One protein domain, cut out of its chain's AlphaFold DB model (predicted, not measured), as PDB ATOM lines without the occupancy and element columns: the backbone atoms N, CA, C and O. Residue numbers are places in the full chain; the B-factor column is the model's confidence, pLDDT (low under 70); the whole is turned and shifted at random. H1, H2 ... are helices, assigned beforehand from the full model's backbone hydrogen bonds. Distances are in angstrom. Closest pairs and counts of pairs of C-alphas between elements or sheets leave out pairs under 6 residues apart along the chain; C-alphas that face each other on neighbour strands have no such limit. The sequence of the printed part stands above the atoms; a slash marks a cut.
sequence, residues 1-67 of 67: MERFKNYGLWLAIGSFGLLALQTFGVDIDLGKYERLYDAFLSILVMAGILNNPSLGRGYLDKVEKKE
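AT A GLANCE: This is residues 1 to 67 of the 67 residues of the protein "Putative membrane protein" of Anoxybacillus amylolyticus (UniProt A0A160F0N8). Look for an open, flat frame round an empty middle: H1, the longest helix, makes one side and H2 another, with a link between them, and the unnamed tail 47 to 67 turns back toward the beginning of H1 before trailing away to Glu 67. The 67 printed residues hold two named helices, H1 then H2, and no named strand; the class is all helix, with under half of the residues, 33, in named elements. The whole is only just loose, close to extended, with a radius of gyration of the C-alphas of 15.9 A and spans of 50 by 35 by 14 A.

HOW THE PARTS SIT: Begin at H1, residues 7 to 23, which is apart from H2, residues 31 to 46, with no C-alpha of the one within 8 A of the other. A short link of 7 residues joins them. In H1 every O i to N i+4 pair is within hydrogen-bond range; in H2, 11 of 12 are.

IN THESE COORDINATES: Find C-alpha 7 at (-132.418, 88.504, -93.939); from there H1 runs 24.2 A to C-alpha 23. H2 runs 23.7 A from C-alpha 31 to C-alpha 46 at (-138.996, 67.131, -106.779).

THE WHOLE: The C-alphas of Gly 25 and Glu 67, the two farthest apart, are 50.1 A apart. The printed part has no cut. Residues 51 to 57 stand free. The pLDDT is under 70 at residue 1, residues 53 to 56 and residues 63 to 67.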
ATOM      1  N   MET A   1    -121.982  95.096 -86.077       62.47
ATOM      2  CA  MET A   1    -123.405  95.427 -86.333       62.47
ATOM      3  C   MET A   1    -123.915  94.973 -87.713       62.47
ATOM      4  O   MET A   1    -125.065  95.238 -88.023       62.47
ATOM      5  N   GLU A   2    -123.139  94.252 -88.543       75.94
ATOM      6  CA  GLU A   2    -123.651  93.730 -89.832       75.94
ATOM      7  C   GLU A   2    -124.503  92.458 -89.697       75.94
ATOM      8  O   GLU A   2    -125.386  92.227 -90.513       75.94
ATOM      9  N   ARG A   3    -124.297  91.658 -88.641       73.00
ATOM     10  CA  ARG A   3    -125.006  90.379 -88.441       73.00
ATOM     11  C   ARG A   3    -126.529  90.538 -88.343       73.00
ATOM     12  O   ARG A   3    -127.254  89.722 -88.890       73.00
ATOM     13  N   PHE A   4    -127.003  91.618 -87.719       83.75
ATOM     14  CA  PHE A   4    -128.430  91.950 -87.627       83.75
ATOM     15  C   PHE A   4    -129.030  92.480 -88.938       83.75
ATOM     16  O   PHE A   4    -130.223  92.747 -88.987       83.75
ATOM     17  N   LYS A   5    -128.237  92.653 -90.002       84.50
ATOM     18  CA  LYS A   5    -128.741  93.006 -91.339       84.50
ATOM     19  C   LYS A   5    -129.003  91.775 -92.213       84.50
ATOM     20  O   LYS A   5    -129.399  91.945 -93.357       84.50
ATOM     21  N   ASN A   6    -128.746  90.567 -91.705       87.06
ATOM     22  CA  ASN A   6    -128.951  89.328 -92.449       87.06
ATOM     23  C   ASN A   6    -130.453  88.967 -92.482       87.06
ATOM     24  O   ASN A   6    -131.076  88.778 -91.437       87.06
ATOM     25  N   TYR A   7    -131.031  88.878 -93.676       87.12
ATOM     26  CA  TYR A   7    -132.418  88.504 -93.939       87.12
ATOM     27  C   TYR A   7    -132.705  87.061 -93.542       87.12
ATOM     28  O   TYR A   7    -133.732  86.795 -92.925       87.12
ATOM     29  N   GLY A   8    -131.785  86.140 -93.828       86.94
ATOM     30  CA  GLY A   8    -131.881  84.752 -93.391       86.94
ATOM     31  C   GLY A   8    -132.002  84.610 -91.868       86.94
ATOM     32  O   GLY A   8    -132.803  83.811 -91.385       86.94
ATOM     33  N   LEU A   9    -131.266  85.424 -91.106       89.50
ATOM     34  CA  LEU A   9    -131.366  85.485 -89.646       89.50
ATOM     35  C   LEU A   9    -132.768  85.921 -89.206       89.50
ATOM     36  O   LEU A   9    -133.370  85.266 -88.359       89.50
ATOM     37  N   TRP A  10    -133.297  87.003 -89.777       91.44
ATOM     38  CA  TRP A  10    -134.638  87.482 -89.429       91.44
ATOM     39  C   TRP A  10    -135.739  86.512 -89.846       91.44
ATOM     40  O   TRP A  10    -136.702  86.338 -89.103       91.44
ATOM     41  N   LEU A  11    -135.576  85.831 -90.981       90.06
ATOM     42  CA  LEU A  11    -136.491  84.788 -91.431       90.06
ATOM     43  C   LEU A  11    -136.490  83.599 -90.458       90.06
ATOM     44  O   LEU A  11    -137.553  83.133 -90.064       90.06
ATOM     45  N   ALA A  12    -135.313  83.172 -89.986       90.31
ATOM     46  CA  ALA A  12    -135.195  82.136 -88.961       90.31
ATOM     47  C   ALA A  12    -135.830  82.555 -87.621       90.31
ATOM     48  O   ALA A  12    -136.553  81.765 -87.018       90.31
ATOM     49  N   ILE A  13    -135.606  83.798 -87.175       94.31
ATOM     50  CA  ILE A  13    -136.219  84.343 -85.950       94.31
ATOM     51  C   ILE A  13    -137.746  84.397 -86.082       94.31
ATOM     52  O   ILE A  13    -138.446  84.002 -85.154       94.31
ATOM     53  N   GLY A  14    -138.266  84.847 -87.227       92.88
ATOM     54  CA  GLY A  14    -139.704  84.890 -87.495       92.88
ATOM     55  C   GLY A  14    -140.342  83.502 -87.451       92.88
ATOM     56  O   GLY A  14    -141.319  83.300 -86.730       92.88
ATOM     57  N   SER A  15    -139.745  82.526 -88.143       90.19
ATOM     58  CA  SER A  15    -140.209  81.133 -88.118       90.19
ATOM     59  C   SER A  15    -140.157  80.531 -86.712       90.19
ATOM     60  O   SER A  15    -141.118  79.902 -86.278       90.19
ATOM     61  N   PHE A  16    -139.070  80.764 -85.968       93.50
ATOM     62  CA  PHE A  16    -138.963  80.323 -84.576       93.50
ATOM     63  C   PHE A  16    -140.033  80.966 -83.688       93.50
ATOM     64  O   PHE A  16    -140.622  80.281 -82.859       93.50
ATOM     65  N   GLY A  17    -140.326  82.253 -83.885       93.81
ATOM     66  CA  GLY A  17    -141.379  82.958 -83.159       93.81
ATOM     67  C   GLY A  17    -142.753  82.319 -83.354       93.81
ATOM     68  O   GLY A  17    -143.451  82.084 -82.373       93.81
ATOM     69  N   LEU A  18    -143.118  81.972 -84.590       88.00
ATOM     70  CA  LEU A  18    -144.387  81.290 -84.879       88.00
ATOM     71  C   LEU A  18    -144.477  79.918 -84.191       88.00
ATOM     72  O   LEU A  18    -145.489  79.617 -83.559       88.00
ATOM     73  N   LEU A  19    -143.405  79.122 -84.247       88.69
ATOM     74  CA  LEU A  19    -143.340  77.822 -83.566       88.69
ATOM     75  C   LEU A  19    -143.392  77.965 -82.039       88.69
ATOM     76  O   LEU A  19    -144.050  77.180 -81.354       88.69
ATOM     77  N   ALA A  20    -142.725  78.982 -81.493       93.06
ATOM     78  CA  ALA A  20    -142.767  79.285 -80.070       93.06
ATOM     79  C   ALA A  20    -144.191  79.665 -79.636       93.06
ATOM     80  O   ALA A  20    -144.679  79.136 -78.643       93.06
ATOM     81  N   LEU A  21    -144.888  80.513 -80.401       91.50
ATOM     82  CA  LEU A  21    -146.280  80.884 -80.127       91.50
ATOM     83  C   LEU A  21    -147.210  79.661 -80.125       91.50
ATOM     84  O   LEU A  21    -147.984  79.510 -79.180       91.50
ATOM     85  N   GLN A  22    -147.080  78.753 -81.099       86.75
ATOM     86  CA  GLN A  22    -147.819  77.480 -81.091       86.75
ATOM     87  C   GLN A  22    -147.504  76.640 -79.846       86.75
ATOM     88  O   GLN A  22    -148.408  76.102 -79.212       86.75
ATOM     89  N   THR A  23    -146.232  76.580 -79.439       89.06
ATOM     90  CA  THR A  23    -145.799  75.837 -78.241       89.06
ATOM     91  C   THR A  23    -146.402  76.407 -76.953       89.06
ATOM     92  O   THR A  23    -146.716  75.658 -76.031       89.06
ATOM     93  N   PHE A  24    -146.613  77.723 -76.888       93.81
ATOM     94  CA  PHE A  24    -147.279  78.390 -75.765       93.81
ATOM     95  C   PHE A  24    -148.817  78.363 -75.849       93.81
ATOM     96  O   PHE A  24    -149.479  78.980 -75.015       93.81
ATOM     97  N   GLY A  25    -149.393  77.629 -76.809       87.00
ATOM     98  CA  GLY A  25    -150.836  77.402 -76.915       87.00
ATOM     99  C   GLY A  25    -151.591  78.420 -77.770       87.00
ATOM    100  O   GLY A  25    -152.814  78.494 -77.681       87.00
ATOM    101  N   VAL A  26    -150.894  79.212 -78.592       89.44
ATOM    102  CA  VAL A  26    -151.545  80.053 -79.603       89.44
ATOM    103  C   VAL A  26    -151.946  79.177 -80.785       89.44
ATOM    104  O   VAL A  26    -151.085  78.636 -81.479       89.44
ATOM    105  N   ASP A  27    -153.249  79.059 -81.025       81.12
ATOM    106  CA  ASP A  27    -153.782  78.330 -82.172       81.12
ATOM    107  C   ASP A  27    -153.626  79.185 -83.440       81.12
ATOM    108  O   ASP A  27    -154.308  80.197 -83.629       81.12
ATOM    109  N   ILE A  28    -152.641  78.832 -84.266       78.12
ATOM    110  CA  ILE A  28    -152.359  79.504 -85.534       78.12
ATOM    111  C   ILE A  28    -152.951  78.637 -86.644       78.12
ATOM    112  O   ILE A  28    -152.277  77.748 -87.166       78.12
ATOM    113  N   ASP A  29    -154.204  78.909 -87.011       78.19
ATOM    114  CA  ASP A  29    -154.865  78.234 -88.129       78.19
ATOM    115  C   ASP A  29    -154.335  78.771 -89.467       78.19
ATOM    116  O   ASP A  29    -154.711  79.845 -89.946       78.19
ATOM    117  N   LEU A  30    -153.427  78.009 -90.074       75.44
ATOM    118  CA  LEU A  30    -152.909  78.274 -91.415       75.44
ATOM    119  C   LEU A  30    -153.833  77.717 -92.511       75.44
ATOM    120  O   LEU A  30    -153.658  78.060 -93.681       75.44
ATOM    121  N   GLY A  31    -154.835  76.903 -92.167       82.44
ATOM    122  CA  GLY A  31    -155.894  76.399 -93.039       82.44
ATOM    123  C   GLY A  31    -155.468  76.085 -94.478       82.44
ATOM    124  O   GLY A  31    -154.738  75.140 -94.770       82.44
ATOM    125  N   LYS A  32    -155.955  76.888 -95.432       79.44
ATOM    126  CA  LYS A  32    -155.675  76.709 -96.871       79.44
ATOM    127  C   LYS A  32    -154.244  77.077 -97.273       79.44
ATOM    128  O   LYS A  32    -153.797  76.660 -98.341       79.44
ATOM    129  N   TYR A  33    -153.560  77.874 -96.459       81.12
ATOM    130  CA  TYR A  33    -152.193  78.305 -96.713       81.12
ATOM    131  C   TYR A  33    -151.206  77.145 -96.560       81.12
ATOM    132  O   TYR A  33    -150.278  77.041 -97.357       81.12
ATOM    133  N   GLU A  34    -151.471  76.229 -95.623       85.56
ATOM    134  CA  GLU A  34    -150.663  75.022 -95.409       85.56
ATOM    135  C   GLU A  34    -150.567  74.158 -96.662       85.56
ATOM    136  O   GLU A  34    -149.485  73.937 -97.202       85.56
ATOM    137  N   ARG A  35    -151.717  73.812 -97.244       88.75
ATOM    138  CA  ARG A  35    -151.759  73.044 -98.498       88.75
ATOM    139  C   ARG A  35    -151.064  73.747 -99.660       88.75
ATOM    140  O   ARG A  35    -150.522  73.080-100.538       88.75
ATOM    141  N   LEU A  36    -151.121  75.079 -99.701       90.88
ATOM    142  CA  LEU A  36    -150.501  75.861-100.766       90.88
ATOM    143  C   LEU A  36    -148.973  75.797-100.672       90.88
ATOM    144  O   LEU A  36    -148.321  75.523-101.684       90.88
ATOM    145  N   TYR A  37    -148.402  76.031 -99.483       88.56
ATOM    146  CA  TYR A  37    -146.952  75.954 -99.331       88.56
ATOM    147  C   TYR A  37    -146.453  74.511 -99.430       88.56
ATOM    148  O   TYR A  37    -145.417  74.306-100.048       88.56
ATOM    149  N   ASP A  38    -147.187  73.509 -98.936       92.19
ATOM    150  CA  ASP A  38    -146.801  72.097 -99.075       92.19
ATOM    151  C   ASP A  38    -146.722  71.677-100.542       92.19
ATOM    152  O   ASP A  38    -145.732  71.082-100.976       92.19
ATOM    153  N   ALA A  39    -147.728  72.042-101.342       94.31
ATOM    154  CA  ALA A  39    -147.713  71.787-102.777       94.31
ATOM    155  C   ALA A  39    -146.508  72.470-103.444       94.31
ATOM    156  O   ALA A  39    -145.779  71.838-104.208       94.31
ATOM    157  N   PHE A  40    -146.244  73.732-103.110       94.25
ATOM    158  CA  PHE A  40    -145.108  74.469-103.655       94.25
ATOM    159  C   PHE A  40    -143.753  73.866-103.247       94.25
ATOM    160  O   PHE A  40    -142.913  73.607-104.112       94.25
ATOM    161  N   LEU A  41    -143.543  73.579-101.957       92.56
ATOM    162  CA  LEU A  41    -142.324  72.937-101.460       92.56
ATOM    163  C   LEU A  41    -142.135  71.550-102.076       92.56
ATOM    164  O   LEU A  41    -141.011  71.215-102.443       92.56
ATOM    165  N   SER A  42    -143.204  70.771-102.262       94.12
ATOM    166  CA  SER A  42    -143.116  69.457-102.908       94.12
ATOM    167  C   SER A  42    -142.575  69.553-104.339       94.12
ATOM    168  O   SER A  42    -141.683  68.786-104.704       94.12
ATOM    169  N   ILE A  43    -143.014  70.552-105.115       95.25
ATOM    170  CA  ILE A  43    -142.501  70.817-106.467       95.25
ATOM    171  C   ILE A  43    -141.020  71.195-106.406       95.25
ATOM    172  O   ILE A  43    -140.220  70.660-107.171       95.25
ATOM    173  N   LEU A  44    -140.630  72.079-105.483       90.88
ATOM    174  CA  LEU A  44    -139.232  72.490-105.321       90.88
ATOM    175  C   LEU A  44    -138.319  71.333-104.879       90.88
ATOM    176  O   LEU A  44    -137.162  71.268-105.303       90.88
ATOM    177  N   VAL A  45    -138.826  70.420-104.048       90.19
ATOM    178  CA  VAL A  45    -138.133  69.191-103.640       90.19
ATOM    179  C   VAL A  45    -137.968  68.247-104.828       90.19
ATOM    180  O   VAL A  45    -136.852  67.796-105.084       90.19
ATOM    181  N   MET A  46    -139.040  67.985-105.583       91.62
ATOM    182  CA  MET A  46    -138.996  67.131-106.779       91.62
ATOM    183  C   MET A  46    -138.080  67.705-107.863       91.62
ATOM    184  O   MET A  46    -137.360  66.961-108.522       91.62
ATOM    185  N   ALA A  47    -138.050  69.031-108.007       89.44
ATOM    186  CA  ALA A  47    -137.129  69.738-108.892       89.44
ATOM    187  C   ALA A  47    -135.670  69.735-108.388       89.44
ATOM    188  O   ALA A  47    -134.788  70.254-109.069       89.44
ATOM    189  N   GLY A  48    -135.397  69.193-107.195       81.94
ATOM    190  CA  GLY A  48    -134.058  69.125-106.608       81.94
ATOM    191  C   GLY A  48    -133.505  70.469-106.127       81.94
ATOM    192  O   GLY A  48    -132.336  70.543-105.757       81.94
ATOM    193  N   ILE A  49    -134.320  71.527-106.098       84.31
ATOM    194  CA  ILE A  49    -133.893  72.885-105.726       84.31
ATOM    195  C   ILE A  49    -133.602  72.961-104.224       84.31
ATOM    196  O   ILE A  49    -132.583  73.516-103.821       84.31
ATOM    197  N   LEU A  50    -134.474  72.377-103.397       81.62
ATOM    198  CA  LEU A  50    -134.318  72.394-101.936       81.62
ATOM    199  C   LEU A  50    -133.279  71.382-101.423       81.62
ATOM    200  O   LEU A  50    -132.616  71.644-100.425       81.62
ATOM    201  N   ASN A  51    -133.103  70.251-102.113       77.56
ATOM    202  CA  ASN A  51    -132.261  69.138-101.654       77.56
ATOM    203  C   ASN A  51    -130.848  69.126-102.249       77.56
ATOM    204  O   ASN A  51    -130.096  68.189-101.984       77.56
ATOM    205  N   ASN A  52    -130.472  70.123-103.055       75.38
ATOM    206  CA  ASN A  52    -129.131  70.203-103.624       75.38
ATOM    207  C   ASN A  52    -128.256  71.231-102.875       75.38
ATOM    208  O   ASN A  52    -128.160  72.387-103.303       75.38
ATOM    209  N   PRO A  53    -127.561  70.828-101.790       68.00
ATOM    210  CA  PRO A  53    -126.727  71.733-100.999       68.00
ATOM    211  C   PRO A  53    -125.525  72.284-101.778       68.00
ATOM    212  O   PRO A  53    -124.913  73.247-101.329       68.00
ATOM    213  N   SER A  54    -125.189  71.713-102.942       68.62
ATOM    214  CA  SER A  54    -124.088  72.197-103.784       68.62
ATOM    215  C   SER A  54    -124.442  73.432-104.624       68.62
ATOM    216  O   SER A  54    -123.540  74.137-105.071       68.62
ATOM    217  N   LEU A  55    -125.736  73.723-104.819       65.38
ATOM    218  CA  LEU A  55    -126.212  74.862-105.619       65.38
ATOM    219  C   LEU A  55    -126.634  76.079-104.772       65.38
ATOM    220  O   LEU A  55    -126.821  77.170-105.313       65.38
ATOM    221  N   GLY A  56    -126.803  75.916-103.455       66.69
ATOM    222  CA  GLY A  56    -127.396  76.927-102.575       66.69
ATOM    223  C   GLY A  56    -126.387  77.707-101.728       66.69
ATOM    224  O   GLY A  56    -125.391  77.167-101.261       66.69
ATOM    225  N   ARG A  57    -126.684  78.986-101.457       74.50
ATOM    226  CA  ARG A  57    -125.913  79.843-100.527       74.50
ATOM    227  C   ARG A  57    -126.404  79.771 -99.069       74.50
ATOM    228  O   ARG A  57    -125.850  80.438 -98.200       74.50
ATOM    229  N   GLY A  58    -127.421  78.952 -98.784       76.31
ATOM    230  CA  GLY A  58    -128.011  78.819 -97.447       76.31
ATOM    231  C   GLY A  58    -128.502  80.161 -96.889       76.31
ATOM    232  O   GLY A  58    -129.079  80.962 -97.615       76.31
ATOM    233  N   TYR A  59    -128.232  80.422 -95.608       74.25
ATOM    234  CA  TYR A  59    -128.592  81.668 -94.905       74.25
ATOM    235  C   TYR A  59    -127.613  82.842 -95.152       74.25
ATOM    236  O   TYR A  59    -127.593  83.817 -94.394       74.25
ATOM    237  N   LEU A  60    -126.747  82.753 -96.169       78.06
ATOM    238  CA  LEU A  60    -125.774  83.799 -96.492       78.06
ATOM    239  C   LEU A  60    -126.351  84.786 -97.511       78.06
ATOM    240  O   LEU A  60    -126.527  84.450 -98.680       78.06
ATOM    241  N   ASP A  61    -126.557  86.034 -97.091       72.19
ATOM    242  CA  ASP A  61    -126.988  87.108 -98.002       72.19
ATOM    243  C   ASP A  61    -125.849  87.680 -98.847       72.19
ATOM    244  O   ASP A  61    -126.046  88.088 -99.993       72.19
ATOM    245  N   LYS A  62    -124.644  87.741 -98.276       76.38
ATOM    246  CA  LYS A  62    -123.450  88.256 -98.944       76.38
ATOM    247  C   LYS A  62    -122.467  87.116 -99.148       76.38
ATOM    248  O   LYS A  62    -122.173  86.366 -98.222       76.38
ATOM    249  N   VAL A  63    -121.939  87.021-100.362       68.94
ATOM    250  CA  VAL A  63    -120.773  86.186-100.646       68.94
ATOM    251  C   VAL A  63    -119.562  87.048-100.323       68.94
ATOM    252  O   VAL A  63    -119.358  88.068-100.982       68.94
ATOM    253  N   GLU A  64    -118.789  86.687 -99.298       66.38
ATOM    254  CA  GLU A  64    -117.457  87.269 -99.135       66.38
ATOM    255  C   GLU A  64    -116.643  86.883-100.371       66.38
ATOM    256  O   GLU A  64    -116.248  85.729-100.549       66.38
ATOM    257  N   LYS A  65    -116.440  87.844-101.272       60.00
ATOM    258  CA  LYS A  65    -115.446  87.712-102.326       60.00
ATOM    259  C   LYS A  65    -114.098  87.763-101.610       60.00
ATOM    260  O   LYS A  65    -113.708  88.823-101.134       60.00
ATOM    261  N   LYS A  66    -113.432  86.617-101.463       58.22
ATOM    262  CA  LYS A  66    -112.007  86.616-101.134       58.22
ATOM    263  C   LYS A  66    -111.284  87.183-102.355       58.22
ATOM    264  O   LYS A  66    -111.285  86.534-103.400       58.22
ATOM    265  N   GLU A  67    -110.814  88.419-102.236       52.09
ATOM    266  CA  GLU A  67    -109.768  88.969-103.108       52.09
ATOM    267  C   GLU A  67    -108.428  88.292-102.809       52.09
ATOM    268  O   GLU A  67    -108.194  87.939-101.626       52.09
TER     269      GLU A  67